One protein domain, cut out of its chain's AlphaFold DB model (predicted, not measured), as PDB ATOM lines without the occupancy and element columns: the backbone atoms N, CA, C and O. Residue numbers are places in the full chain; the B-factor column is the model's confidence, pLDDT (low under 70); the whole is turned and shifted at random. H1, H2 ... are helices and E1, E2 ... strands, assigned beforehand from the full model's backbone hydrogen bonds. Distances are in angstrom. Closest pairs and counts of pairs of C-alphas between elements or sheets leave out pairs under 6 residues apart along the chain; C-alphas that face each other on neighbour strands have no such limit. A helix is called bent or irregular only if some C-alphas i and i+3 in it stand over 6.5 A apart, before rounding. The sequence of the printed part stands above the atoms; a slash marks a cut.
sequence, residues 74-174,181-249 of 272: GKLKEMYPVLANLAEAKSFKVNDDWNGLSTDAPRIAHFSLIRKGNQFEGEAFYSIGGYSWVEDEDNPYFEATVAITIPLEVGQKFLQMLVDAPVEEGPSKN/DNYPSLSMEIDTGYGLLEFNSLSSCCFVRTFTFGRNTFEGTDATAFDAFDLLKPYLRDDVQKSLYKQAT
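AT A GLANCE: This is residues 74 to 174 and 181 to 249 of the 272 residues of an uncharacterized protein of Chloroflexi bacterium 54-19 (UniProt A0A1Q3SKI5). One long, twisted sheet of nine antiparallel strands makes a wall, with H5 over its long strands E3 and E4 near one edge, and H3 and H4 side by side over the same face farther along. H1 and H2 sit beside H3 toward the other end, where the short strands E8, E9 and E5 lie. The printed part has 170 residues, in the order H1 H2 E1 E2 E3 E4 H3 E5 E6 E7 E8 E9 H4 H5; the class is mixed, helices and strands. The sheet's order is E4 E3 E2 E1 E6 E7 E8 E9 E5. The whole is compact, with a radius of gyration of the C-alphas of 16.8 A, yet flat, spanning 52 by 41 by 22 A.

IN THESE COORDINATES: Find C-alpha 76 at (154.167, 111.721, 178.661), where H1, residues 76 to 79, begins; H2 is residues 81 to 88, irregular, with C-alphas 84 and 87 7.9 A apart. Next come E1, residues 91 to 97, E2, 107 to 116, 28.9 A long, E3, 119 to 129, 32.0 A, and E4, 141 to 151, 31.8 A. H3, residues 152 to 164, runs 18.2 A from (171.071, 98.035, 178.960). After it read E5, 166 to 169, E6, 185 to 191, E7, 196 to 200, E8, 210 to 213, and E9, 216 to 220. H4 is residues 224 to 230; H5, 238 to 248, ends at (191.160, 123.834, 188.853).

HOW THE PARTS SIT: E1 to E4 and E6 to E9 are two meanders, each strand the antiparallel neighbour of the one before. E1 and E6 are antiparallel neighbours too, and their N 95 and O 187 are 2.8 A apart, within hydrogen-bond range; so are N 124 and O 146 of E3 and E4, at 2.8 A, and N 168 and O 219 of E5 and E9, at 2.9 A. H3, H4 and H5 on one face make two layers, helices over a sheet. H5 runs along E3, at 14 degrees on the local plane, with C-alphas 126 and 241 closest at 6.2 A. H3, the hub, touches H4 at C-alphas 158 and 228, 4.9 A, a shallow tilt of 21 degrees, opposite ways. It touches H2 at C-alphas 87 and 156, 4.5 A, and H1, with residues 163 to 164 alone, at C-alphas 76 and 163, 5.1 A. H3 and H5 are apart. Every O i to N i+4 pair is within range in H3, H4 and H5; H2 has 0 of 4, but 3 of 5 O i to N i+3 pairs, and H1 is too short for an i+4 pair.

THE WHOLE: Look to C-alphas 81 and 136 for the two farthest apart, 52.8 A. Residues 175 to 180 are not printed, and C-alphas 174 and 181 are 15.3 A apart across the cut. The link from E3 to E4, 11 residues, is long. Mean pLDDT of the printed part is 87.1; residues 131 to 139, 173 to 174, 181 to 182, 205 to 206 and 249 are under 70.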
ATOM      1  N   GLY A  74     149.038 114.544 182.959       84.75
ATOM      2  CA  GLY A  74     149.174 113.118 182.701       84.75
ATOM      3  C   GLY A  74     150.630 112.721 182.603       84.75
ATOM      4  O   GLY A  74     151.528 113.524 182.857       84.75
ATOM      5  N   LYS A  75     150.876 111.470 182.234       84.44
ATOM      6  CA  LYS A  75     152.228 111.023 181.886       84.44
ATOM      7  C   LYS A  75     152.494 111.277 180.411       84.44
ATOM      8  O   LYS A  75     151.595 111.138 179.580       84.44
ATOM      9  N   LEU A  76     153.747 111.551 180.059       83.56
ATOM     10  CA  LEU A  76     154.167 111.721 178.661       83.56
ATOM     11  C   LEU A  76     153.698 110.579 177.756       83.56
ATOM     12  O   LEU A  76     153.163 110.827 176.676       83.56
ATOM     13  N   LYS A  77     153.830 109.332 178.215       85.12
ATOM     14  CA  LYS A  77     153.379 108.151 177.463       85.12
ATOM     15  C   LYS A  77     151.863 108.068 177.254       85.12
ATOM     16  O   LYS A  77     151.424 107.431 176.303       85.12
ATOM     17  N   GLU A  78     151.066 108.664 178.137       86.44
ATOM     18  CA  GLU A  78     149.600 108.673 178.024       86.44
ATOM     19  C   GLU A  78     149.159 109.688 176.968       86.44
ATOM     20  O   GLU A  78     148.265 109.413 176.172       86.44
ATOM     21  N   MET A  79     149.840 110.835 176.919       81.25
ATOM     22  CA  MET A  79     149.593 111.888 175.933       81.25
ATOM     23  C   MET A  79     150.176 111.543 174.553       81.25
ATOM     24  O   MET A  79     149.616 111.930 173.529       81.25
ATOM     25  N   TYR A  80     151.272 110.778 174.518       84.25
ATOM     26  CA  TYR A  80     151.950 110.325 173.302       84.25
ATOM     27  C   TYR A  80     152.228 108.821 173.369       84.25
ATOM     28  O   TYR A  80     153.350 108.416 173.679       84.25
ATOM     29  N   PRO A  81     151.252 107.968 173.005       85.88
ATOM     30  CA  PRO A  81     151.418 106.512 173.038       85.88
ATOM     31  C   PRO A  81     152.588 105.994 172.193       85.88
ATOM     32  O   PRO A  81     153.136 104.933 172.477       85.88
ATOM     33  N   VAL A  82     153.019 106.757 171.179       87.00
ATOM     34  CA  VAL A  82     154.222 106.452 170.382       87.00
ATOM     35  C   VAL A  82     155.506 106.420 171.222       87.00
ATOM     36  O   VAL A  82     156.455 105.734 170.853       87.00
ATOM     37  N   LEU A  83     155.525 107.095 172.377       88.81
ATOM     38  CA  LEU A  83     156.632 107.092 173.335       88.81
ATOM     39  C   LEU A  83     156.600 105.889 174.290       88.81
ATOM     40  O   LEU A  83     157.536 105.713 175.066       88.81
ATOM     41  N   ALA A  84     155.573 105.031 174.248       86.62
ATOM     42  CA  ALA A  84     155.476 103.874 175.145       86.62
ATOM     43  C   ALA A  84     156.669 102.908 175.016       86.62
ATOM     44  O   ALA A  84     157.014 102.233 175.979       86.62
ATOM     45  N   ASN A  85     157.325 102.890 173.851       87.38
ATOM     46  CA  ASN A  85     158.507 102.073 173.583       87.38
ATOM     47  C   ASN A  85     159.825 102.858 173.720       87.38
ATOM     48  O   ASN A  85     160.824 102.455 173.129       87.38
ATOM     49  N   LEU A  86     159.864 103.973 174.467       90.56
ATOM     50  CA  LEU A  86     161.092 104.773 174.602       90.56
ATOM     51  C   LEU A  86     162.257 103.971 175.189       90.56
ATOM     52  O   LEU A  86     163.401 104.229 174.835       90.56
ATOM     53  N   ALA A  87     161.986 102.957 176.014       91.50
ATOM     54  CA  ALA A  87     163.010 102.030 176.493       91.50
ATOM     55  C   ALA A  87     163.811 101.371 175.348       91.50
ATOM     56  O   ALA A  87     164.957 100.977 175.538       91.50
ATOM     57  N   GLU A  88     163.259 101.296 174.136       90.62
ATOM     58  CA  GLU A  88     163.940 100.751 172.962       90.62
ATOM     59  C   GLU A  88     164.749 101.789 172.161       90.62
ATOM     60  O   GLU A  88     165.309 101.441 171.117       90.62
ATOM     61  N   ALA A  89     164.849 103.038 172.636       92.00
ATOM     62  CA  ALA A  89     165.596 104.103 171.970       92.00
ATOM     63  C   ALA A  89     167.043 103.685 171.659       92.00
ATOM     64  O   ALA A  89     167.722 103.003 172.434       92.00
ATOM     65  N   LYS A  90     167.523 104.102 170.484       93.56
ATOM     66  CA  LYS A  90     168.845 103.710 169.975       93.56
ATOM     67  C   LYS A  90     169.964 104.594 170.497       93.56
ATOM     68  O   LYS A  90     171.110 104.154 170.524       93.56
ATOM     69  N   SER A  91     169.650 105.820 170.888       96.12
ATOM     70  CA  SER A  91     170.632 106.770 171.383       96.12
ATOM     71  C   SER A  91     169.975 107.863 172.199       96.12
ATOM     72  O   SER A  91     168.822 108.228 171.958       96.12
ATOM     73  N   PHE A  92     170.749 108.422 173.114       97.56
ATOM     74  CA  PHE A  92     170.374 109.616 173.845       97.56
ATOM     75  C   PHE A  92     171.613 110.433 174.200       97.56
ATOM     76  O   PHE A  92     172.733 109.912 174.259       97.56
ATOM     77  N   LYS A  93     171.395 111.721 174.434       98.00
ATOM     78  CA  LYS A  93     172.383 112.633 174.996       98.00
ATOM     79  C   LYS A  93     171.871 113.210 176.300       98.00
ATOM     80  O   LYS A  93     170.666 113.402 176.461       98.00
ATOM     81  N   VAL A  94     172.795 113.501 177.203       97.38
ATOM     82  CA  VAL A  94     172.517 114.177 178.468       97.38
ATOM     83  C   VAL A  94     173.600 115.219 178.699       97.38
ATOM     84  O   VAL A  94     174.775 114.893 178.580       97.38
ATOM     85  N   ASN A  95     173.218 116.441 179.050       95.69
ATOM     86  CA  ASN A  95     174.143 117.502 179.432       95.69
ATOM     87  C   ASN A  95     173.763 118.014 180.823       95.69
ATOM     88  O   ASN A  95     172.595 118.338 181.044       95.69
ATOM     89  N   ASP A  96     174.733 118.085 181.727       93.25
ATOM     90  CA  ASP A  96     174.604 118.601 183.092       93.25
ATOM     91  C   ASP A  96     175.611 119.741 183.291       93.25
ATOM     92  O   ASP A  96     176.766 119.533 183.672       93.25
ATOM     93  N   ASP A  97     175.170 120.953 182.958       91.00
ATOM     94  CA  ASP A  97     176.043 122.114 182.820       91.00
ATOM     95  C   ASP A  97     175.809 123.129 183.932       91.00
ATOM     96  O   ASP A  97     174.682 123.495 184.254       91.00
ATOM     97  N   TRP A  98     176.882 123.673 184.486       87.62
ATOM     98  CA  TRP A  98     176.852 124.716 185.499       87.62
ATOM     99  C   TRP A  98     177.654 125.922 185.031       87.62
ATOM    100  O   TRP A  98     178.874 125.840 184.926       87.62
ATOM    101  N   ASN A  99     176.985 127.052 184.802       81.06
ATOM    102  CA  ASN A  99     177.624 128.291 184.343       81.06
ATOM    103  C   ASN A  99     177.787 129.341 185.454       81.06
ATOM    104  O   ASN A  99     178.146 130.478 185.151       81.06
ATOM    105  N   GLY A 100     177.551 128.938 186.711       75.19
ATOM    106  CA  GLY A 100     177.461 129.819 187.872       75.19
ATOM    107  C   GLY A 100     178.687 130.684 188.141       75.19
ATOM    108  O   GLY A 100     179.704 130.645 187.464       75.19
ATOM    109  N   LEU A 101     178.616 131.482 189.204       72.81
ATOM    110  CA  LEU A 101     179.642 132.488 189.514       72.81
ATOM    111  C   LEU A 101     180.841 131.945 190.317       72.81
ATOM    112  O   LEU A 101     181.558 132.724 190.946       72.81
ATOM    113  N   SER A 102     181.037 130.626 190.372       72.75
ATOM    114  CA  SER A 102     182.143 130.018 191.118       72.75
ATOM    115  C   SER A 102     183.442 130.021 190.304       72.75
ATOM    116  O   SER A 102     183.423 130.072 189.080       72.75
ATOM    117  N   THR A 103     184.597 129.978 190.972       70.19
ATOM    118  CA  THR A 103     185.919 130.054 190.308       70.19
ATOM    119  C   THR A 103     186.255 128.825 189.461       70.19
ATOM    120  O   THR A 103     187.169 128.863 188.650       70.19
ATOM    121  N   ASP A 104     185.544 127.723 189.675       74.69
ATOM    122  CA  ASP A 104     185.604 126.491 188.890       74.69
ATOM    123  C   ASP A 104     184.540 126.450 187.777       74.69
ATOM    124  O   ASP A 104     184.400 125.437 187.098       74.69
ATOM    125  N   ALA A 105     183.752 127.511 187.602       78.56
ATOM    126  CA  ALA A 105     182.774 127.593 186.530       78.56
ATOM    127  C   ALA A 105     183.405 128.108 185.214       78.56
ATOM    128  O   ALA A 105     184.375 128.870 185.251       78.56
ATOM    129  N   PRO A 106     182.844 127.735 184.049       86.00
ATOM    130  CA  PRO A 106     181.773 126.762 183.876       86.00
ATOM    131  C   PRO A 106     182.240 125.342 184.204       86.00
ATOM    132  O   PRO A 106     183.394 124.990 183.981       86.00
ATOM    133  N   ARG A 107     181.323 124.514 184.704       89.44
ATOM    134  CA  ARG A 107     181.488 123.060 184.739       89.44
ATOM    135  C   ARG A 107     180.567 122.459 183.698       89.44
ATOM    136  O   ARG A 107     179.363 122.669 183.766       89.44
ATOM    137  N   ILE A 108     181.131 121.708 182.772       92.19
ATOM    138  CA  ILE A 108     180.411 121.075 181.673       92.19
ATOM    139  C   ILE A 108     180.526 119.566 181.836       92.19
ATOM    140  O   ILE A 108     181.612 119.060 182.137       92.19
ATOM    141  N   ALA A 109     179.416 118.858 181.650       95.62
ATOM    142  CA  ALA A 109     179.368 117.401 181.650       95.62
ATOM    143  C   ALA A 109     178.388 116.924 180.576       95.62
ATOM    144  O   ALA A 109     177.174 116.959 180.764       95.62
ATOM    145  N   HIS A 110     178.916 116.495 179.433       97.69
ATOM    146  CA  HIS A 110     178.136 116.081 178.266       97.69
ATOM    147  C   HIS A 110     178.322 114.597 178.003       97.69
ATOM    148  O   HIS A 110     179.442 114.094 177.956       97.69
ATOM    149  N   PHE A 111     177.223 113.896 177.770       98.06
ATOM    150  CA  PHE A 111     177.186 112.456 177.574       98.06
ATOM    151  C   PHE A 111     176.471 112.154 176.267       98.06
ATOM    152  O   PHE A 111     175.351 112.611 176.051       98.06
ATOM    153  N   SER A 112     177.092 111.367 175.393       97.75
ATOM    154  CA  SER A 112     176.472 110.883 174.154       97.75
ATOM    155  C   SER A 112     176.548 109.369 174.116       97.75
ATOM    156  O   SER A 112     177.644 108.819 174.137       97.75
ATOM    157  N   LEU A 113     175.398 108.696 174.074       98.19
ATOM    158  CA  LEU A 113     175.283 107.250 174.260       98.19
ATOM    159  C   LEU A 113     174.494 106.609 173.118       98.19
ATOM    160  O   LEU A 113     173.447 107.108 172.706       98.19
ATOM    161  N   ILE A 114     174.986 105.473 172.624       97.88
ATOM    162  CA  ILE A 114     174.368 104.672 171.563       97.88
ATOM    163  C   ILE A 114     174.220 103.236 172.059       97.88
ATOM    164  O   ILE A 114     175.153 102.651 172.611       97.88
ATOM    165  N   ARG A 115     173.050 102.641 171.835       96.81
ATOM    166  CA  ARG A 115     172.766 101.248 172.171       96.81
ATOM    167  C   ARG A 115     173.592 100.308 171.295       96.81
ATOM    168  O   ARG A 115     173.514 100.358 170.068       96.81
ATOM    169  N   LYS A 116     174.331  99.404 171.929       96.38
ATOM    170  CA  LYS A 116     175.095  98.331 171.288       96.38
ATOM    171  C   LYS A 116     174.910  97.031 172.063       96.38
ATOM    172  O   LYS A 116     175.422  96.865 173.166       96.38
ATOM    173  N   GLY A 117     174.164  96.094 171.478       94.25
ATOM    174  CA  GLY A 117     173.849  94.822 172.133       94.25
ATOM    175  C   GLY A 117     173.171  95.040 173.491       94.25
ATOM    176  O   GLY A 117     172.105  95.647 173.560       94.25
ATOM    177  N   ASN A 118     173.823  94.572 174.559       95.81
ATOM    178  CA  ASN A 118     173.308  94.605 175.934       95.81
ATOM    179  C   ASN A 118     173.797  95.809 176.757       95.81
ATOM    180  O   ASN A 118     173.781  95.767 177.989       95.81
ATOM    181  N   GLN A 119     174.201  96.899 176.106       97.81
ATOM    182  CA  GLN A 119     174.627  98.122 176.783       97.81
ATOM    183  C   GLN A 119     174.414  99.369 175.922       97.81
ATOM    184  O   GLN A 119     174.180  99.285 174.716       97.81
ATOM    185  N   PHE A 120     174.504 100.532 176.555       98.31
ATOM    186  CA  PHE A 120     174.725 101.808 175.894       98.31
ATOM    187  C   PHE A 120     176.197 102.186 176.042       98.31
ATOM    188  O   PHE A 120     176.749 102.131 177.139       98.31
ATOM    189  N   GLU A 121     176.828 102.572 174.944       98.38
ATOM    190  CA  GLU A 121     178.232 102.974 174.900       98.38
ATOM    191  C   GLU A 121     178.369 104.365 174.305       98.38
ATOM    192  O   GLU A 121     177.633 104.733 173.387       98.38
ATOM    193  N   GLY A 122     179.376 105.098 174.763       97.44
ATOM    194  CA  GLY A 122     179.767 106.340 174.126       97.44
ATOM    195  C   GLY A 122     180.799 107.098 174.934       97.44
ATOM    196  O   GLY A 122     181.670 106.489 175.557       97.44
ATOM    197  N   GLU A 123     180.712 108.420 174.903       96.56
ATOM    198  CA  GLU A 123     181.712 109.304 175.491       96.56
ATOM    199  C   GLU A 123     181.069 110.260 176.496       96.56
ATOM    200  O   GLU A 123     179.971 110.777 176.273       96.56
ATOM    201  N   ALA A 124     181.781 110.475 177.600       97.12
ATOM    202  CA  ALA A 124     181.580 111.578 178.521       97.12
ATOM    203  C   ALA A 124     182.649 112.636 178.244       97.12
ATOM    204  O   ALA A 124     183.845 112.336 178.286       97.12
ATOM    205  N   PHE A 125     182.220 113.860 177.972       97.19
ATOM    206  CA  PHE A 125     183.062 115.042 177.898       97.19
ATOM    207  C   PHE A 125     182.861 115.873 179.159       97.19
ATOM    208  O   PHE A 125     181.733 116.167 179.549       97.19
ATOM    209  N   TYR A 126     183.967 116.266 179.772       95.12
ATOM    210  CA  TYR A 126     183.991 117.113 180.947       95.12
ATOM    211  C   TYR A 126     184.877 118.321 180.702       95.12
ATOM    212  O   TYR A 126     185.987 118.163 180.194       95.12
ATOM    213  N   SER A 127     184.444 119.496 181.153       91.75
ATOM    214  CA  SER A 127     185.322 120.659 181.268       91.75
ATOM    215  C   SER A 127     185.047 121.470 182.530       91.75
ATOM    216  O   SER A 127     183.943 121.440 183.073       91.75
ATOM    217  N   ILE A 128     186.069 122.170 183.021       89.50
ATOM    218  CA  ILE A 128     186.018 123.041 184.200       89.50
ATOM    219  C   ILE A 128     186.821 124.313 183.912       89.50
ATOM    220  O   ILE A 128     187.949 124.233 183.416       89.50
ATOM    221  N   GLY A 129     186.257 125.467 184.264       83.69
ATOM    222  CA  GLY A 129     186.898 126.772 184.103       83.69
ATOM    223  C   GLY A 129     186.831 127.322 182.676       83.69
ATOM    224  O   GLY A 129     186.045 126.871 181.843       83.69
ATOM    225  N   GLY A 130     187.657 128.331 182.390       73.06
ATOM    226  CA  GLY A 130     187.692 129.013 181.090       73.06
ATOM    227  C   GLY A 130     186.640 130.116 180.900       73.06
ATOM    228  O   GLY A 130     186.457 130.597 179.781       73.06
ATOM    229  N   TYR A 131     185.946 130.546 181.962       67.00
ATOM    230  CA  TYR A 131     185.033 131.691 181.887       67.00
ATOM    231  C   TYR A 131     185.802 133.019 181.885       67.00
ATOM    232  O   TYR A 131     186.130 133.582 182.924       67.00
ATOM    233  N   SER A 132     186.070 133.550 180.694       53.88
ATOM    234  CA  SER A 132     186.655 134.881 180.504       53.88
ATOM    235  C   SER A 132     185.570 135.970 180.558       53.88
ATOM    236  O   SER A 132     185.174 136.506 179.525       53.88
ATOM    237  N   TRP A 133     185.061 136.322 181.745       51.47
ATOM    238  CA  TRP A 133     184.399 137.638 181.922       51.47
ATOM    239  C   TRP A 133     185.401 138.773 182.114       51.47
ATOM    240  O   TRP A 133     185.060 139.944 181.969       51.47
ATOM    241  N   VAL A 134     186.616 138.405 182.494       47.72
ATOM    242  CA  VAL A 134     187.761 139.282 182.653       47.72
ATOM    243  C   VAL A 134     188.745 138.817 181.590       47.72
ATOM    244  O   VAL A 134     188.993 137.615 181.507       47.72
ATOM    245  N   GLU A 135     189.252 139.736 180.771       46.81
ATOM    246  CA  GLU A 135     190.288 139.500 179.749       46.81
ATOM    247  C   GLU A 135     191.652 139.131 180.376       46.81
ATOM    248  O   GLU A 135     192.702 139.497 179.862       46.81
ATOM    249  N   ASP A 136     191.650 138.436 181.514       50.72
ATOM    250  CA  ASP A 136     192.853 137.881 182.106       50.72
ATOM    251  C   ASP A 136     193.106 136.519 181.451       50.72
ATOM    252  O   ASP A 136     192.344 135.562 181.626       50.72
ATOM    253  N   GLU A 137     194.206 136.444 180.702       54.25
ATOM    254  CA  GLU A 137     194.743 135.246 180.034       54.25
ATOM    255  C   GLU A 137     195.018 134.069 180.998       54.25
ATOM    256  O   GLU A 137     195.330 132.960 180.563       54.25
ATOM    257  N   ASP A 138     194.856 134.282 182.305       61.03
ATOM    258  CA  ASP A 138     195.210 133.355 183.375       61.03
ATOM    259  C   ASP A 138     194.050 132.486 183.888       61.03
ATOM    260  O   ASP A 138     194.233 131.771 184.871       61.03
ATOM    261  N   ASN A 139     192.863 132.498 183.266       66.19
ATOM    262  CA  ASN A 139     191.777 131.593 183.669       66.19
ATOM    263  C   ASN A 139     192.032 130.169 183.150       66.19
ATOM    264  O   ASN A 139     191.819 129.900 181.962       66.19
ATOM    265  N   PRO A 140     192.459 129.221 184.006       73.69
ATOM    266  CA  PRO A 140     192.845 127.910 183.529       73.69
ATOM    267  C   PRO A 140     191.603 127.130 183.076       73.69
ATOM    268  O   PRO A 140     190.567 127.114 183.744       73.69
ATOM    269  N   TYR A 141     191.727 126.476 181.924       83.12
ATOM    270  CA  TYR A 141     190.708 125.611 181.341       83.12
ATOM    271  C   TYR A 141     191.206 124.169 181.356       83.12
ATOM    272  O   TYR A 141     192.303 123.872 180.873       83.12
ATOM    273  N   PHE A 142     190.395 123.269 181.902       87.50
ATOM    274  CA  PHE A 142     190.706 121.847 181.969       87.50
ATOM    275  C   PHE A 142     189.587 121.043 181.327       87.50
ATOM    276  O   PHE A 142     188.420 121.258 181.640       87.50
ATOM    277  N   GLU A 143     189.945 120.073 180.489       93.06
ATOM    278  CA  GLU A 143     188.987 119.182 179.838       93.06
ATOM    279  C   GLU A 143     189.456 117.727 179.836       93.06
ATOM    280  O   GLU A 143     190.652 117.426 179.896       93.06
ATOM    281  N   ALA A 144     188.496 116.811 179.756       93.56
ATOM    282  CA  ALA A 144     188.743 115.398 179.537       93.56
ATOM    283  C   ALA A 144     187.570 114.751 178.797       93.56
ATOM    284  O   ALA A 144     186.410 114.994 179.120       93.56
ATOM    285  N   THR A 145     187.890 113.845 177.877       96.12
ATOM    286  CA  THR A 145     186.919 112.930 177.271       96.12
ATOM    287  C   THR A 145     187.245 111.509 177.699       96.12
ATOM    288  O   THR A 145     188.400 111.078 177.624       96.12
ATOM    289  N   VAL A 146     186.239 110.762 178.142       96.75
ATOM    290  CA  VAL A 146     186.387 109.373 178.577       96.75
ATOM    291  C   VAL A 146     185.276 108.508 177.997       96.75
ATOM    292  O   VAL A 146     184.123 108.922 177.920       96.75
ATOM    293  N   ALA A 147     185.620 107.286 177.598       97.62
ATOM    294  CA  ALA A 147     184.621 106.306 177.202       97.62
ATOM    295  C   ALA A 147     183.790 105.869 178.420       97.62
ATOM    296  O   ALA A 147     184.340 105.589 179.492       97.62
ATOM    297  N   ILE A 148     182.476 105.777 178.236       97.88
ATOM    298  CA  ILE A 148     181.522 105.330 179.252       97.88
ATOM    299  C   ILE A 148     180.650 104.197 178.720       97.88
ATOM    300  O   ILE A 148     180.445 104.031 177.513       97.88
ATOM    301  N   THR A 149     180.139 103.385 179.638       98.12
ATOM    302  CA  THR A 149     179.256 102.265 179.319       98.12
ATOM    303  C   THR A 149     178.194 102.140 180.397       98.12
ATOM    304  O   THR A 149     178.509 102.151 181.586       98.12
ATOM    305  N   ILE A 150     176.942 102.009 179.972       98.44
ATOM    306  CA  ILE A 150     175.774 101.880 180.839       98.44
ATOM    307  C   ILE A 150     175.094 100.547 180.513       98.44
ATOM    308  O   ILE A 150     174.774 100.313 179.344       98.44
ATOM    309  N   PRO A 151     174.855  99.663 181.499       98.50
ATOM    310  CA  PRO A 151     174.110  98.428 181.277       98.50
ATOM    311  C   PRO A 151     172.750  98.703 180.628       98.50
ATOM    312  O   PRO A 151     172.082  99.680 180.976       98.50
ATOM    313  N   LEU A 152     172.323  97.838 179.701       97.56
ATOM    314  CA  LEU A 152     171.071  98.035 178.960       97.56
ATOM    315  C   LEU A 152     169.876  98.231 179.895       97.56
ATOM    316  O   LEU A 152     169.108  99.164 179.701       97.56
ATOM    317  N   GLU A 153     169.760  97.406 180.931       97.69
ATOM    318  CA  GLU A 153     168.682  97.473 181.924       97.69
ATOM    319  C   GLU A 153     168.606  98.825 182.651       97.69
ATOM    320  O   GLU A 153     167.515  99.336 182.902       97.69
ATOM    321  N   VAL A 154     169.755  99.451 182.932       98.25
ATOM    322  CA  VAL A 154     169.825 100.775 183.567       98.25
ATOM    323  C   VAL A 154     169.385 101.851 182.583       98.25
ATOM    324  O   VAL A 154     168.539 102.676 182.924       98.25
ATOM    325  N   GLY A 155     169.902 101.816 181.350       97.69
ATOM    326  CA  GLY A 155     169.500 102.755 180.300       97.69
ATOM    327  C   GLY A 155     168.008 102.651 179.967       97.69
ATOM    328  O   GLY A 155     167.325 103.665 179.862       97.69
ATOM    329  N   GLN A 156     167.465 101.434 179.893       97.12
ATOM    330  CA  GLN A 156     166.036 101.188 179.689       97.12
ATOM    331  C   GLN A 156     165.193 101.726 180.845       97.12
ATOM    332  O   GLN A 156     164.172 102.366 180.605       97.12
ATOM    333  N   LYS A 157     165.623 101.516 182.095       97.44
ATOM    334  CA  LYS A 157     164.924 102.045 183.271       97.44
ATOM    335  C   LYS A 157     164.936 103.575 183.305       97.44
ATOM    336  O   LYS A 157     163.902 104.170 183.589       97.44
ATOM    337  N   PHE A 158     166.067 104.196 182.971       97.56
ATOM    338  CA  PHE A 158     166.186 105.644 182.795       97.56
ATOM    339  C   PHE A 158     165.169 106.168 181.770       97.56
ATOM    340  O   PHE A 158     164.346 107.021 182.101       97.56
ATOM    341  N   LEU A 159     165.154 105.601 180.561       96.56
ATOM    342  CA  LEU A 159     164.233 105.998 179.490       96.56
ATOM    343  C   LEU A 159     162.764 105.772 179.879       96.56
ATOM    344  O   LEU A 159     161.907 106.605 179.591       96.56
ATOM    345  N   GLN A 160     162.469 104.670 180.570       94.88
ATOM    346  CA  GLN A 160     161.125 104.366 181.051       94.88
ATOM    347  C   GLN A 160     160.649 105.392 182.088       94.88
ATOM    348  O   GLN A 160     159.532 105.896 181.980       94.88
ATOM    349  N   MET A 161     161.498 105.752 183.055       95.00
ATOM    350  CA  MET A 161     161.165 106.775 184.050       95.00
ATOM    351  C   MET A 161     160.898 108.137 183.405       95.00
ATOM    352  O   MET A 161     159.984 108.838 183.829       95.00
ATOM    353  N   LEU A 162     161.626 108.489 182.341       93.44
ATOM    354  CA  LEU A 162     161.409 109.748 181.629       93.44
ATOM    355  C   LEU A 162     160.028 109.847 180.968       93.44
ATOM    356  O   LEU A 162     159.411 110.907 181.026       93.44
ATOM    357  N   VAL A 163     159.507 108.771 180.369       91.88
ATOM    358  CA  VAL A 163     158.147 108.788 179.778       91.88
ATOM    359  C   VAL A 163     157.032 108.607 180.800       91.88
ATOM    360  O   VAL A 163     155.867 108.885 180.504       91.88
ATOM    361  N   ASP A 164     157.384 108.135 181.992       91.06
ATOM    362  CA  ASP A 164     156.501 108.061 183.149       91.06
ATOM    363  C   ASP A 164     156.434 109.368 183.943       91.06
ATOM    364  O   ASP A 164     155.566 109.488 184.812       91.06
ATOM    365  N   ALA A 165     157.303 110.336 183.629       89.75
ATOM    366  CA  ALA A 165     157.323 111.633 184.280       89.75
ATOM    367  C   ALA A 165     155.965 112.342 184.113       89.75
ATOM    368  O   ALA A 165     155.434 112.413 182.993       89.75
ATOM    369  N   PRO A 166     155.384 112.856 185.211       89.25
ATOM    370  CA  PRO A 166     154.149 113.610 185.148       89.25
ATOM    371  C   PRO A 166     154.407 114.997 184.562       89.25
ATOM    372  O   PRO A 166     155.333 115.717 184.955       89.25
ATOM    373  N   VAL A 167     153.553 115.362 183.614       89.31
ATOM    374  CA  VAL A 167     153.624 116.614 182.874       89.31
ATOM    375  C   VAL A 167     152.264 117.300 182.817       89.31
ATOM    376  O   VAL A 167     151.210 116.673 182.955       89.31
ATOM    377  N   GLU A 168     152.298 118.606 182.592       88.81
ATOM    378  CA  GLU A 168     151.137 119.426 182.275       88.81
ATOM    379  C   GLU A 168     151.308 120.036 180.881       88.81
ATOM    380  O   GLU A 168     152.373 120.555 180.546       88.81
ATOM    381  N   GLU A 169     150.262 119.965 180.057       86.56
ATOM    382  CA  GLU A 169     150.276 120.545 178.713       86.56
ATOM    383  C   GLU A 169     150.480 122.063 178.725       86.56
ATOM    384  O   GLU A 169     149.827 122.794 179.473       86.56
ATOM    385  N   GLY A 170     151.343 122.540 177.827       80.94
ATOM    386  CA  GLY A 170     151.612 123.955 177.622       80.94
ATOM    387  C   GLY A 170     153.044 124.357 177.981       80.94
ATOM    388  O   GLY A 170     153.811 123.579 178.550       80.94
ATOM    389  N   PRO A 171     153.442 125.587 177.619       76.94
ATOM    390  CA  PRO A 171     154.742 126.118 178.004       76.94
ATOM    391  C   PRO A 171     154.846 126.234 179.527       76.94
ATOM    392  O   PRO A 171     153.836 126.448 180.202       76.94
ATOM    393  N   SER A 172     156.076 126.174 180.052       71.50
ATOM    394  CA  SER A 172     156.311 126.393 181.483       71.50
ATOM    395  C   SER A 172     155.680 127.708 181.931       71.50
ATOM    396  O   SER A 172     155.989 128.782 181.404       71.50
ATOM    397  N   LYS A 173     154.797 127.624 182.927       69.00
ATOM    398  CA  LYS A 173     154.101 128.785 183.493       69.00
ATOM    399  C   LYS A 173     155.036 129.655 184.326       69.00
ATOM    400  O   LYS A 173     154.740 130.816 184.592       69.00
ATOM    401  N   ASN A 174     156.186 129.115 184.727       60.25
ATOM    402  CA  ASN A 174     157.199 129.833 185.484       60.25
ATOM    403  C   ASN A 174     158.150 130.607 184.559       60.25
ATOM    404  O   ASN A 174     159.322 130.258 184.419       60.25
ATOM    405  N   ASP A 181     171.082 131.221 187.338       61.19
ATOM    406  CA  ASP A 181     172.333 130.454 187.381       61.19
ATOM    407  C   ASP A 181     172.682 130.000 188.815       61.19
ATOM    408  O   ASP A 181     173.803 130.130 189.291       61.19
ATOM    409  N   ASN A 182     171.657 129.558 189.550       67.69
ATOM    410  CA  ASN A 182     171.709 129.058 190.919       67.69
ATOM    411  C   ASN A 182     171.726 127.523 190.952       67.69
ATOM    412  O   ASN A 182     172.098 126.954 191.973       67.69
ATOM    413  N   TYR A 183     171.322 126.866 189.855       74.50
ATOM    414  CA  TYR A 183     171.386 125.413 189.704       74.50
ATOM    415  C   TYR A 183     171.963 124.991 188.344       74.50
ATOM    416  O   TYR A 183     171.792 125.723 187.362       74.50
ATOM    417  N   PRO A 184     172.609 123.812 188.261       83.06
ATOM    418  CA  PRO A 184     172.976 123.219 186.985       83.06
ATOM    419  C   PRO A 184     171.771 123.078 186.050       83.06
ATOM    420  O   PRO A 184     170.636 122.827 186.472       83.06
ATOM    421  N   SER A 185     172.024 123.273 184.764       88.19
ATOM    422  CA  SER A 185     171.084 123.029 183.689       88.19
ATOM    423  C   SER A 185     171.244 121.594 183.212       88.19
ATOM    424  O   SER A 185     172.241 121.244 182.586       88.19
ATOM    425  N   LEU A 186     170.216 120.789 183.466       91.50
ATOM    426  CA  LEU A 186     170.094 119.442 182.939       91.50
ATOM    427  C   LEU A 186     169.309 119.505 181.629       91.50
ATOM    428  O   LEU A 186     168.167 119.976 181.612       91.50
ATOM    429  N   SER A 187     169.897 119.018 180.542       93.88
ATOM    430  CA  SER A 187     169.200 118.810 179.272       93.88
ATOM    431  C   SER A 187     169.388 117.387 178.769       93.88
ATOM    432  O   SER A 187     170.429 116.773 178.993       93.88
ATOM    433  N   MET A 188     168.358 116.838 178.132       96.19
ATOM    434  CA  MET A 188     168.387 115.486 177.578       96.19
ATOM    435  C   MET A 188     167.737 115.483 176.201       96.19
ATOM    436  O   MET A 188     166.691 116.100 176.009       96.19
ATOM    437  N   GLU A 189     168.341 114.760 175.268       97.19
ATOM    438  CA  GLU A 189     167.860 114.580 173.898       97.19
ATOM    439  C   GLU A 189     167.764 113.082 173.616       97.19
ATOM    440  O   GLU A 189     168.770 112.374 173.697       97.19
ATOM    441  N   ILE A 190     166.579 112.579 173.276       96.44
ATOM    442  CA  ILE A 190     166.371 111.159 172.973       96.44
ATOM    443  C   ILE A 190     165.790 110.998 171.574       96.44
ATOM    444  O   ILE A 190     164.730 111.540 171.254       96.44
ATOM    445  N   ASP A 191     166.471 110.197 170.751       92.56
ATOM    446  CA  ASP A 191     165.938 109.770 169.461       92.56
ATOM    447  C   ASP A 191     164.933 108.635 169.673       92.56
ATOM    448  O   ASP A 191     165.284 107.500 170.014       92.56
ATOM    449  N   THR A 192     163.659 108.959 169.471       89.31
ATOM    450  CA  THR A 192     162.539 108.034 169.676       89.31
ATOM    451  C   THR A 192     162.222 107.194 168.435       89.31
ATOM    452  O   THR A 192     161.357 106.323 168.484       89.31
ATOM    453  N   GLY A 193     162.854 107.480 167.289       86.94
ATOM    454  CA  GLY A 193     162.459 106.967 165.974       86.94
ATOM    455  C   GLY A 193     161.203 107.625 165.377       86.94
ATOM    456  O   GLY A 193     160.984 107.517 164.173       86.94
ATOM    457  N   TYR A 194     160.408 108.343 166.181       85.62
ATOM    458  CA  TYR A 194     159.227 109.113 165.754       85.62
ATOM    459  C   TYR A 194     159.449 110.632 165.805       85.62
ATOM    460  O   TYR A 194     158.561 111.409 165.453       85.62
ATOM    461  N   GLY A 195     160.629 111.055 166.251       87.50
ATOM    462  CA  GLY A 195     160.986 112.444 166.499       87.50
ATOM    463  C   GLY A 195     161.951 112.564 167.673       87.50
ATOM    464  O   GLY A 195     162.219 111.587 168.376       87.50
ATOM    465  N   LEU A 196     162.461 113.772 167.880       92.19
ATOM    466  CA  LEU A 196     163.306 114.096 169.020       92.19
ATOM    467  C   LEU A 196     162.426 114.409 170.234       92.19
ATOM    468  O   LEU A 196     161.493 115.208 170.131       92.19
ATOM    469  N   LEU A 197     162.715 113.755 171.355       93.88
ATOM    470  CA  LEU A 197     162.161 114.098 172.659       93.88
ATOM    471  C   LEU A 197     163.228 114.856 173.448       93.88
ATOM    472  O   LEU A 197     164.315 114.325 173.687       93.88
ATOM    473  N   GLU A 198     162.912 116.083 173.843       94.44
ATOM    474  CA  GLU A 198     163.827 116.989 174.533       94.44
ATOM    475  C   GLU A 198     163.333 117.288 175.947       94.44
ATOM    476  O   GLU A 198     162.139 117.473 176.180       94.44
ATOM    477  N   PHE A 199     164.272 117.377 176.882       92.81
ATOM    478  CA  PHE A 199     164.050 117.729 178.281       92.81
ATOM    479  C   PHE A 199     164.998 118.870 178.627       92.81
ATOM    480  O   PHE A 199     166.174 118.815 178.270       92.81
ATOM    481  N   ASN A 200     164.527 119.885 179.350       90.69
ATOM    482  CA  ASN A 200     165.388 120.965 179.827       90.69
ATOM    483  C   ASN A 200     164.943 121.502 181.197       90.69
ATOM    484  O   ASN A 200     163.783 121.881 181.393       90.69
ATOM    485  N   SER A 201     165.860 121.529 182.167       87.50
ATOM    486  CA  SER A 201     165.603 122.085 183.499       87.50
ATOM    487  C   SER A 201     165.702 123.608 183.549       87.50
ATOM    488  O   SER A 201     165.157 124.189 184.482       87.50
ATOM    489  N   LEU A 202     166.360 124.253 182.577       81.75
ATOM    490  CA  LEU A 202     166.647 125.694 182.514       81.75
ATOM    491  C   LEU A 202     167.141 126.235 183.867       81.75
ATOM    492  O   LEU A 202     166.571 127.181 184.420       81.75
ATOM    493  N   SER A 203     168.158 125.573 184.430       78.00
ATOM    494  CA  SER A 203     168.745 125.897 185.740       78.00
ATOM    495  C   SER A 203     167.727 125.906 186.897       78.00
ATOM    496  O   SER A 203     167.768 126.743 187.802       78.00
ATOM    497  N   SER A 204     166.776 124.966 186.877       72.56
ATOM    498  CA  SER A 204     165.842 124.690 187.978       72.56
ATOM    499  C   SER A 204     166.365 123.579 188.888       72.56
ATOM    500  O   SER A 204     166.893 122.582 188.407       72.56
ATOM    501  N   CYS A 205     166.158 123.711 190.199       63.16
ATOM    502  CA  CYS A 205     166.684 122.789 191.214       63.16
ATOM    503  C   CYS A 205     165.942 121.469 191.387       63.16
ATOM    504  O   CYS A 205     166.394 120.626 192.154       63.16
ATOM    505  N   CYS A 206     164.737 121.357 190.836       68.56
ATOM    506  CA  CYS A 206     163.741 120.511 191.490       68.56
ATOM    507  C   CYS A 206     162.781 119.801 190.522       68.56
ATOM    508  O   CYS A 206     162.045 118.916 190.941       68.56
ATOM    509  N   PHE A 207     162.766 120.194 189.247       70.56
ATOM    510  CA  PHE A 207     162.001 119.548 188.177       70.56
ATOM    511  C   PHE A 207     162.476 120.054 186.810       70.56
ATOM    512  O   PHE A 207     163.006 121.166 186.693       70.56
ATOM    513  N   VAL A 208     162.296 119.232 185.776       77.88
ATOM    514  CA  VAL A 208     162.501 119.645 184.381       77.88
ATOM    515  C   VAL A 208     161.392 120.624 184.004       77.88
ATOM    516  O   VAL A 208     160.212 120.334 184.182       77.88
ATOM    517  N   ARG A 209     161.762 121.800 183.494       82.38
ATOM    518  CA  ARG A 209     160.810 122.876 183.187       82.38
ATOM    519  C   ARG A 209     160.096 122.663 181.873       82.38
ATOM    520  O   ARG A 209     158.937 123.042 181.755       82.38
ATOM    521  N   THR A 210     160.787 122.106 180.890       88.00
ATOM    522  CA  THR A 210     160.237 121.938 179.551       88.00
ATOM    523  C   THR A 210     160.531 120.552 179.020       88.00
ATOM    524  O   THR A 210     161.681 120.112 179.023       88.00
ATOM    525  N   PHE A 211     159.484 119.915 178.522       90.19
ATOM    526  CA  PHE A 211     159.536 118.719 177.700       90.19
ATOM    527  C   PHE A 211     159.025 119.114 176.325       90.19
ATOM    528  O   PHE A 211     157.979 119.760 176.234       90.19
ATOM    529  N   THR A 212     159.722 118.727 175.268       91.19
ATOM    530  CA  THR A 212     159.309 119.031 173.898       91.19
ATOM    531  C   THR A 212     159.316 117.763 173.066       91.19
ATOM    532  O   THR A 212     160.281 117.005 173.064       91.19
ATOM    533  N   PHE A 213     158.210 117.525 172.362       90.75
ATOM    534  CA  PHE A 213     158.087 116.433 171.403       90.75
ATOM    535  C   PHE A 213     157.277 116.902 170.193       90.75
ATOM    536  O   PHE A 213     156.117 117.313 170.306       90.75
ATOM    537  N   GLY A 214     157.897 116.865 169.014       86.38
ATOM    538  CA  GLY A 214     157.302 117.417 167.800       86.38
ATOM    539  C   GLY A 214     157.072 118.928 167.918       86.38
ATOM    540  O   GLY A 214     158.023 119.696 167.982       86.38
ATOM    541  N   ARG A 215     155.807 119.363 167.909       85.00
ATOM    542  CA  ARG A 215     155.417 120.784 168.041       85.00
ATOM    543  C   ARG A 215     154.839 121.134 169.411       85.00
ATOM    544  O   ARG A 215     154.406 122.266 169.610       85.00
ATOM    545  N   ASN A 216     154.804 120.169 170.320       86.69
ATOM    546  CA  ASN A 216     154.127 120.308 171.596       86.69
ATOM    547  C   ASN A 216     155.150 120.457 172.719       86.69
ATOM    548  O   ASN A 216     156.198 119.805 172.704       86.69
ATOM    549  N   THR A 217     154.809 121.298 173.691       88.75
ATOM    550  CA  THR A 217     155.621 121.560 174.880       88.75
ATOM    551  C   THR A 217     154.797 121.277 176.126       88.75
ATOM    552  O   THR A 217     153.599 121.571 176.159       88.75
ATOM    553  N   PHE A 218     155.456 120.727 177.140       87.81
ATOM    554  CA  PHE A 218     154.883 120.396 178.439       87.81
ATOM    555  C   PHE A 218     155.784 120.910 179.554       87.81
ATOM    556  O   PHE A 218     157.002 121.007 179.389       87.81
ATOM    557  N   GLU A 219     155.190 121.180 180.708       87.94
ATOM    558  CA  GLU A 219     155.901 121.482 181.946       87.94
ATOM    559  C   GLU A 219     155.959 120.237 182.831       87.94
ATOM    560  O   GLU A 219     154.944 119.574 183.042       87.94
ATOM    561  N   GLY A 220     157.138 119.911 183.363       86.44
ATOM    562  CA  GLY A 220     157.265 118.857 184.368       86.44
ATOM    563  C   GLY A 220     156.719 119.309 185.700       86.44
ATOM    564  O   GLY A 220     156.926 120.452 186.110       86.44
ATOM    565  N   THR A 221     156.052 118.399 186.400       85.06
ATOM    566  CA  THR A 221     155.412 118.731 187.675       85.06
ATOM    567  C   THR A 221     156.159 118.205 188.899       85.06
ATOM    568  O   THR A 221     155.776 118.548 190.016       85.06
ATOM    569  N   ASP A 222     157.205 117.387 188.720       87.56
ATOM    570  CA  ASP A 222     157.999 116.825 189.818       87.56
ATOM    571  C   ASP A 222     159.461 116.484 189.440       87.56
ATOM    572  O   ASP A 222     159.947 116.795 188.348       87.56
ATOM    573  N   ALA A 223     160.165 115.841 190.378       89.31
ATOM    574  CA  ALA A 223     161.574 115.475 190.272       89.31
ATOM    575  C   ALA A 223     161.855 114.196 189.456       89.31
ATOM    576  O   ALA A 223     163.021 113.851 189.292       89.31
ATOM    577  N   THR A 224     160.850 113.516 188.885       91.12
ATOM    578  CA  THR A 224     161.015 112.193 188.244       91.12
ATOM    579  C   THR A 224     162.121 112.173 187.183       91.12
ATOM    580  O   THR A 224     162.859 111.199 187.067       91.12
ATOM    581  N   ALA A 225     162.277 113.253 186.412       89.69
ATOM    582  CA  ALA A 225     163.330 113.343 185.401       89.69
ATOM    583  C   ALA A 225     164.747 113.481 185.998       89.69
ATOM    584  O   ALA A 225     165.707 112.979 185.412       89.69
ATOM    585  N   PHE A 226     164.884 114.111 187.168       90.94
ATOM    586  CA  PHE A 226     166.140 114.126 187.921       90.94
ATOM    587  C   PHE A 226     166.425 112.753 188.536       90.94
ATOM    588  O   PHE A 226     167.535 112.249 188.387       90.94
ATOM    589  N   ASP A 227     165.415 112.106 189.121       93.50
ATOM    590  CA  ASP A 227     165.544 110.747 189.662       93.50
ATOM    591  C   ASP A 227     165.927 109.738 188.564       93.50
ATOM    592  O   ASP A 227     166.695 108.803 188.796       93.50
ATOM    593  N   ALA A 228     165.428 109.937 187.340       95.38
ATOM    594  CA  ALA A 228     165.836 109.155 186.182       95.38
ATOM    595  C   ALA A 228     167.328 109.367 185.875       95.38
ATOM    596  O   ALA A 228     168.059 108.390 185.709       95.38
ATOM    597  N   PHE A 229     167.798 110.619 185.825       95.12
ATOM    598  CA  PHE A 229     169.212 110.930 185.595       95.12
ATOM    599  C   PHE A 229     170.128 110.349 186.686       95.12
ATOM    600  O   PHE A 229     171.217 109.856 186.381       95.12
ATOM    601  N   ASP A 230     169.672 110.313 187.938       95.31
ATOM    602  CA  ASP A 230     170.415 109.728 189.059       95.31
ATOM    603  C   ASP A 230     170.749 108.243 188.854       95.31
ATOM    604  O   ASP A 230     171.788 107.779 189.330       95.31
ATOM    605  N   LEU A 231     169.946 107.504 188.078       97.56
ATOM    606  CA  LEU A 231     170.262 106.122 187.699       97.56
ATOM    607  C   LEU A 231     171.540 106.012 186.863       97.56
ATOM    608  O   LEU A 231     172.213 104.982 186.904       97.56
ATOM    609  N   LEU A 232     171.870 107.048 186.090       97.69
ATOM    610  CA  LEU A 232     173.031 107.045 185.208       97.69
ATOM    611  C   LEU A 232     174.313 107.388 185.965       97.69
ATOM    612  O   LEU A 232     175.365 106.845 185.628       97.69
ATOM    613  N   LYS A 233     174.238 108.234 187.003       95.62
ATOM    614  CA  LYS A 233     175.398 108.801 187.724       95.62
ATOM    615  C   LYS A 233     176.512 107.803 188.075       95.62
ATOM    616  O   LYS A 233     177.672 108.150 187.845       95.62
ATOM    617  N   PRO A 234     176.236 106.570 188.553       97.44
ATOM    618  CA  PRO A 234     177.291 105.595 188.851       97.44
ATOM    619  C   PRO A 234     178.173 105.218 187.648       97.44
ATOM    620  O   PRO A 234     179.297 104.756 187.831       97.44
ATOM    621  N   TYR A 235     177.678 105.417 186.425       97.62
ATOM    622  CA  TYR A 235     178.327 105.029 185.172       97.62
ATOM    623  C   TYR A 235     178.967 106.203 184.425       97.62
ATOM    624  O   TYR A 235     179.692 105.987 183.455       97.62
ATOM    625  N   LEU A 236     178.720 107.441 184.866       96.12
ATOM    626  CA  LEU A 236     179.113 108.637 184.117       96.12
ATOM    627  C   LEU A 236     180.582 109.021 184.287       96.12
ATOM    628  O   LEU A 236     181.059 109.814 183.493       96.12
ATOM    629  N   ARG A 237     181.328 108.396 185.211       94.81
ATOM    630  CA  ARG A 237     182.744 108.709 185.516       94.81
ATOM    631  C   ARG A 237     182.947 110.047 186.233       94.81
ATOM    632  O   ARG A 237     183.853 110.818 185.925       94.81
ATOM    633  N   ASP A 238     182.161 110.262 187.284       90.38
ATOM    634  CA  ASP A 238     182.301 111.383 188.229       90.38
ATOM    635  C   ASP A 238     183.717 111.495 188.853       90.38
ATOM    636  O   ASP A 238     184.164 112.577 189.237       90.38
ATOM    637  N   ASP A 239     184.491 110.403 188.881       92.31
ATOM    638  CA  ASP A 239     185.911 110.426 189.245       92.31
ATOM    639  C   ASP A 239     186.749 111.360 188.352       92.31
ATOM    640  O   ASP A 239     187.660 112.032 188.847       92.31
ATOM    641  N   VAL A 240     186.420 111.450 187.059       92.19
ATOM    642  CA  VAL A 240     187.096 112.320 186.089       92.19
ATOM    643  C   VAL A 240     186.764 113.783 186.362       92.19
ATOM    644  O   VAL A 240     187.681 114.591 186.512       92.19
ATOM    645  N   GLN A 241     185.483 114.120 186.529       88.62
ATOM    646  CA  GLN A 241     185.061 115.486 186.855       88.62
ATOM    647  C   GLN A 241     185.682 115.968 188.175       88.62
ATOM    648  O   GLN A 241     186.235 117.067 188.247       88.62
ATOM    649  N   LYS A 242     185.702 115.112 189.205       90.06
ATOM    650  CA  LYS A 242     186.389 115.386 190.479       90.06
ATOM    651  C   LYS A 242     187.894 115.589 190.312       90.06
ATOM    652  O   LYS A 242     188.483 116.385 191.045       90.06
ATOM    653  N   SER A 243     188.539 114.867 189.395       89.75
ATOM    654  CA  SER A 243     189.963 115.049 189.096       89.75
ATOM    655  C   SER A 243     190.236 116.401 188.434       89.75
ATOM    656  O   SER A 243     191.177 117.084 188.841       89.75
ATOM    657  N   LEU A 244     189.402 116.818 187.477       89.19
ATOM    658  CA  LEU A 244     189.492 118.147 186.866       89.19
ATOM    659  C   LEU A 244     189.254 119.249 187.907       89.19
ATOM    660  O   LEU A 244     190.003 120.219 187.954       89.19
ATOM    661  N   TYR A 245     188.289 119.063 188.813       85.12
ATOM    662  CA  TYR A 245     187.986 120.050 189.853       85.12
ATOM    663  C   TYR A 245     189.189 120.277 190.775       85.12
ATOM    664  O   TYR A 245     189.557 121.412 191.073       85.12
ATOM    665  N   LYS A 246     189.877 119.197 191.170       85.81
ATOM    666  CA  LYS A 246     191.112 119.288 191.965       85.81
ATOM    667  C   LYS A 246     192.241 120.020 191.239       85.81
ATOM    668  O   LYS A 246     193.048 120.651 191.908       85.81
ATOM    669  N   GLN A 247     192.316 119.922 189.910       81.75
ATOM    670  CA  GLN A 247     193.300 120.657 189.106       81.75
ATOM    671  C   GLN A 247     192.949 122.145 189.006       81.75
ATOM    672  O   GLN A 247     193.843 122.983 189.065       81.75
ATOM    673  N   ALA A 248     191.656 122.464 188.920       77.06
ATOM    674  CA  ALA A 248     191.160 123.834 188.853       77.06
ATOM    675  C   ALA A 248     191.191 124.574 190.198       77.06
ATOM    676  O   ALA A 248     191.211 125.801 190.218       77.06
ATOM    677  N   THR A 249     191.205 123.861 191.330       69.94
ATOM    678  CA  THR A 249     191.232 124.499 192.652       69.94
ATOM    679  C   THR A 249     192.664 124.947 192.996       69.94
ATOM    680  O   THR A 249     193.546 124.092 193.126       69.94
TER     681      THR A 249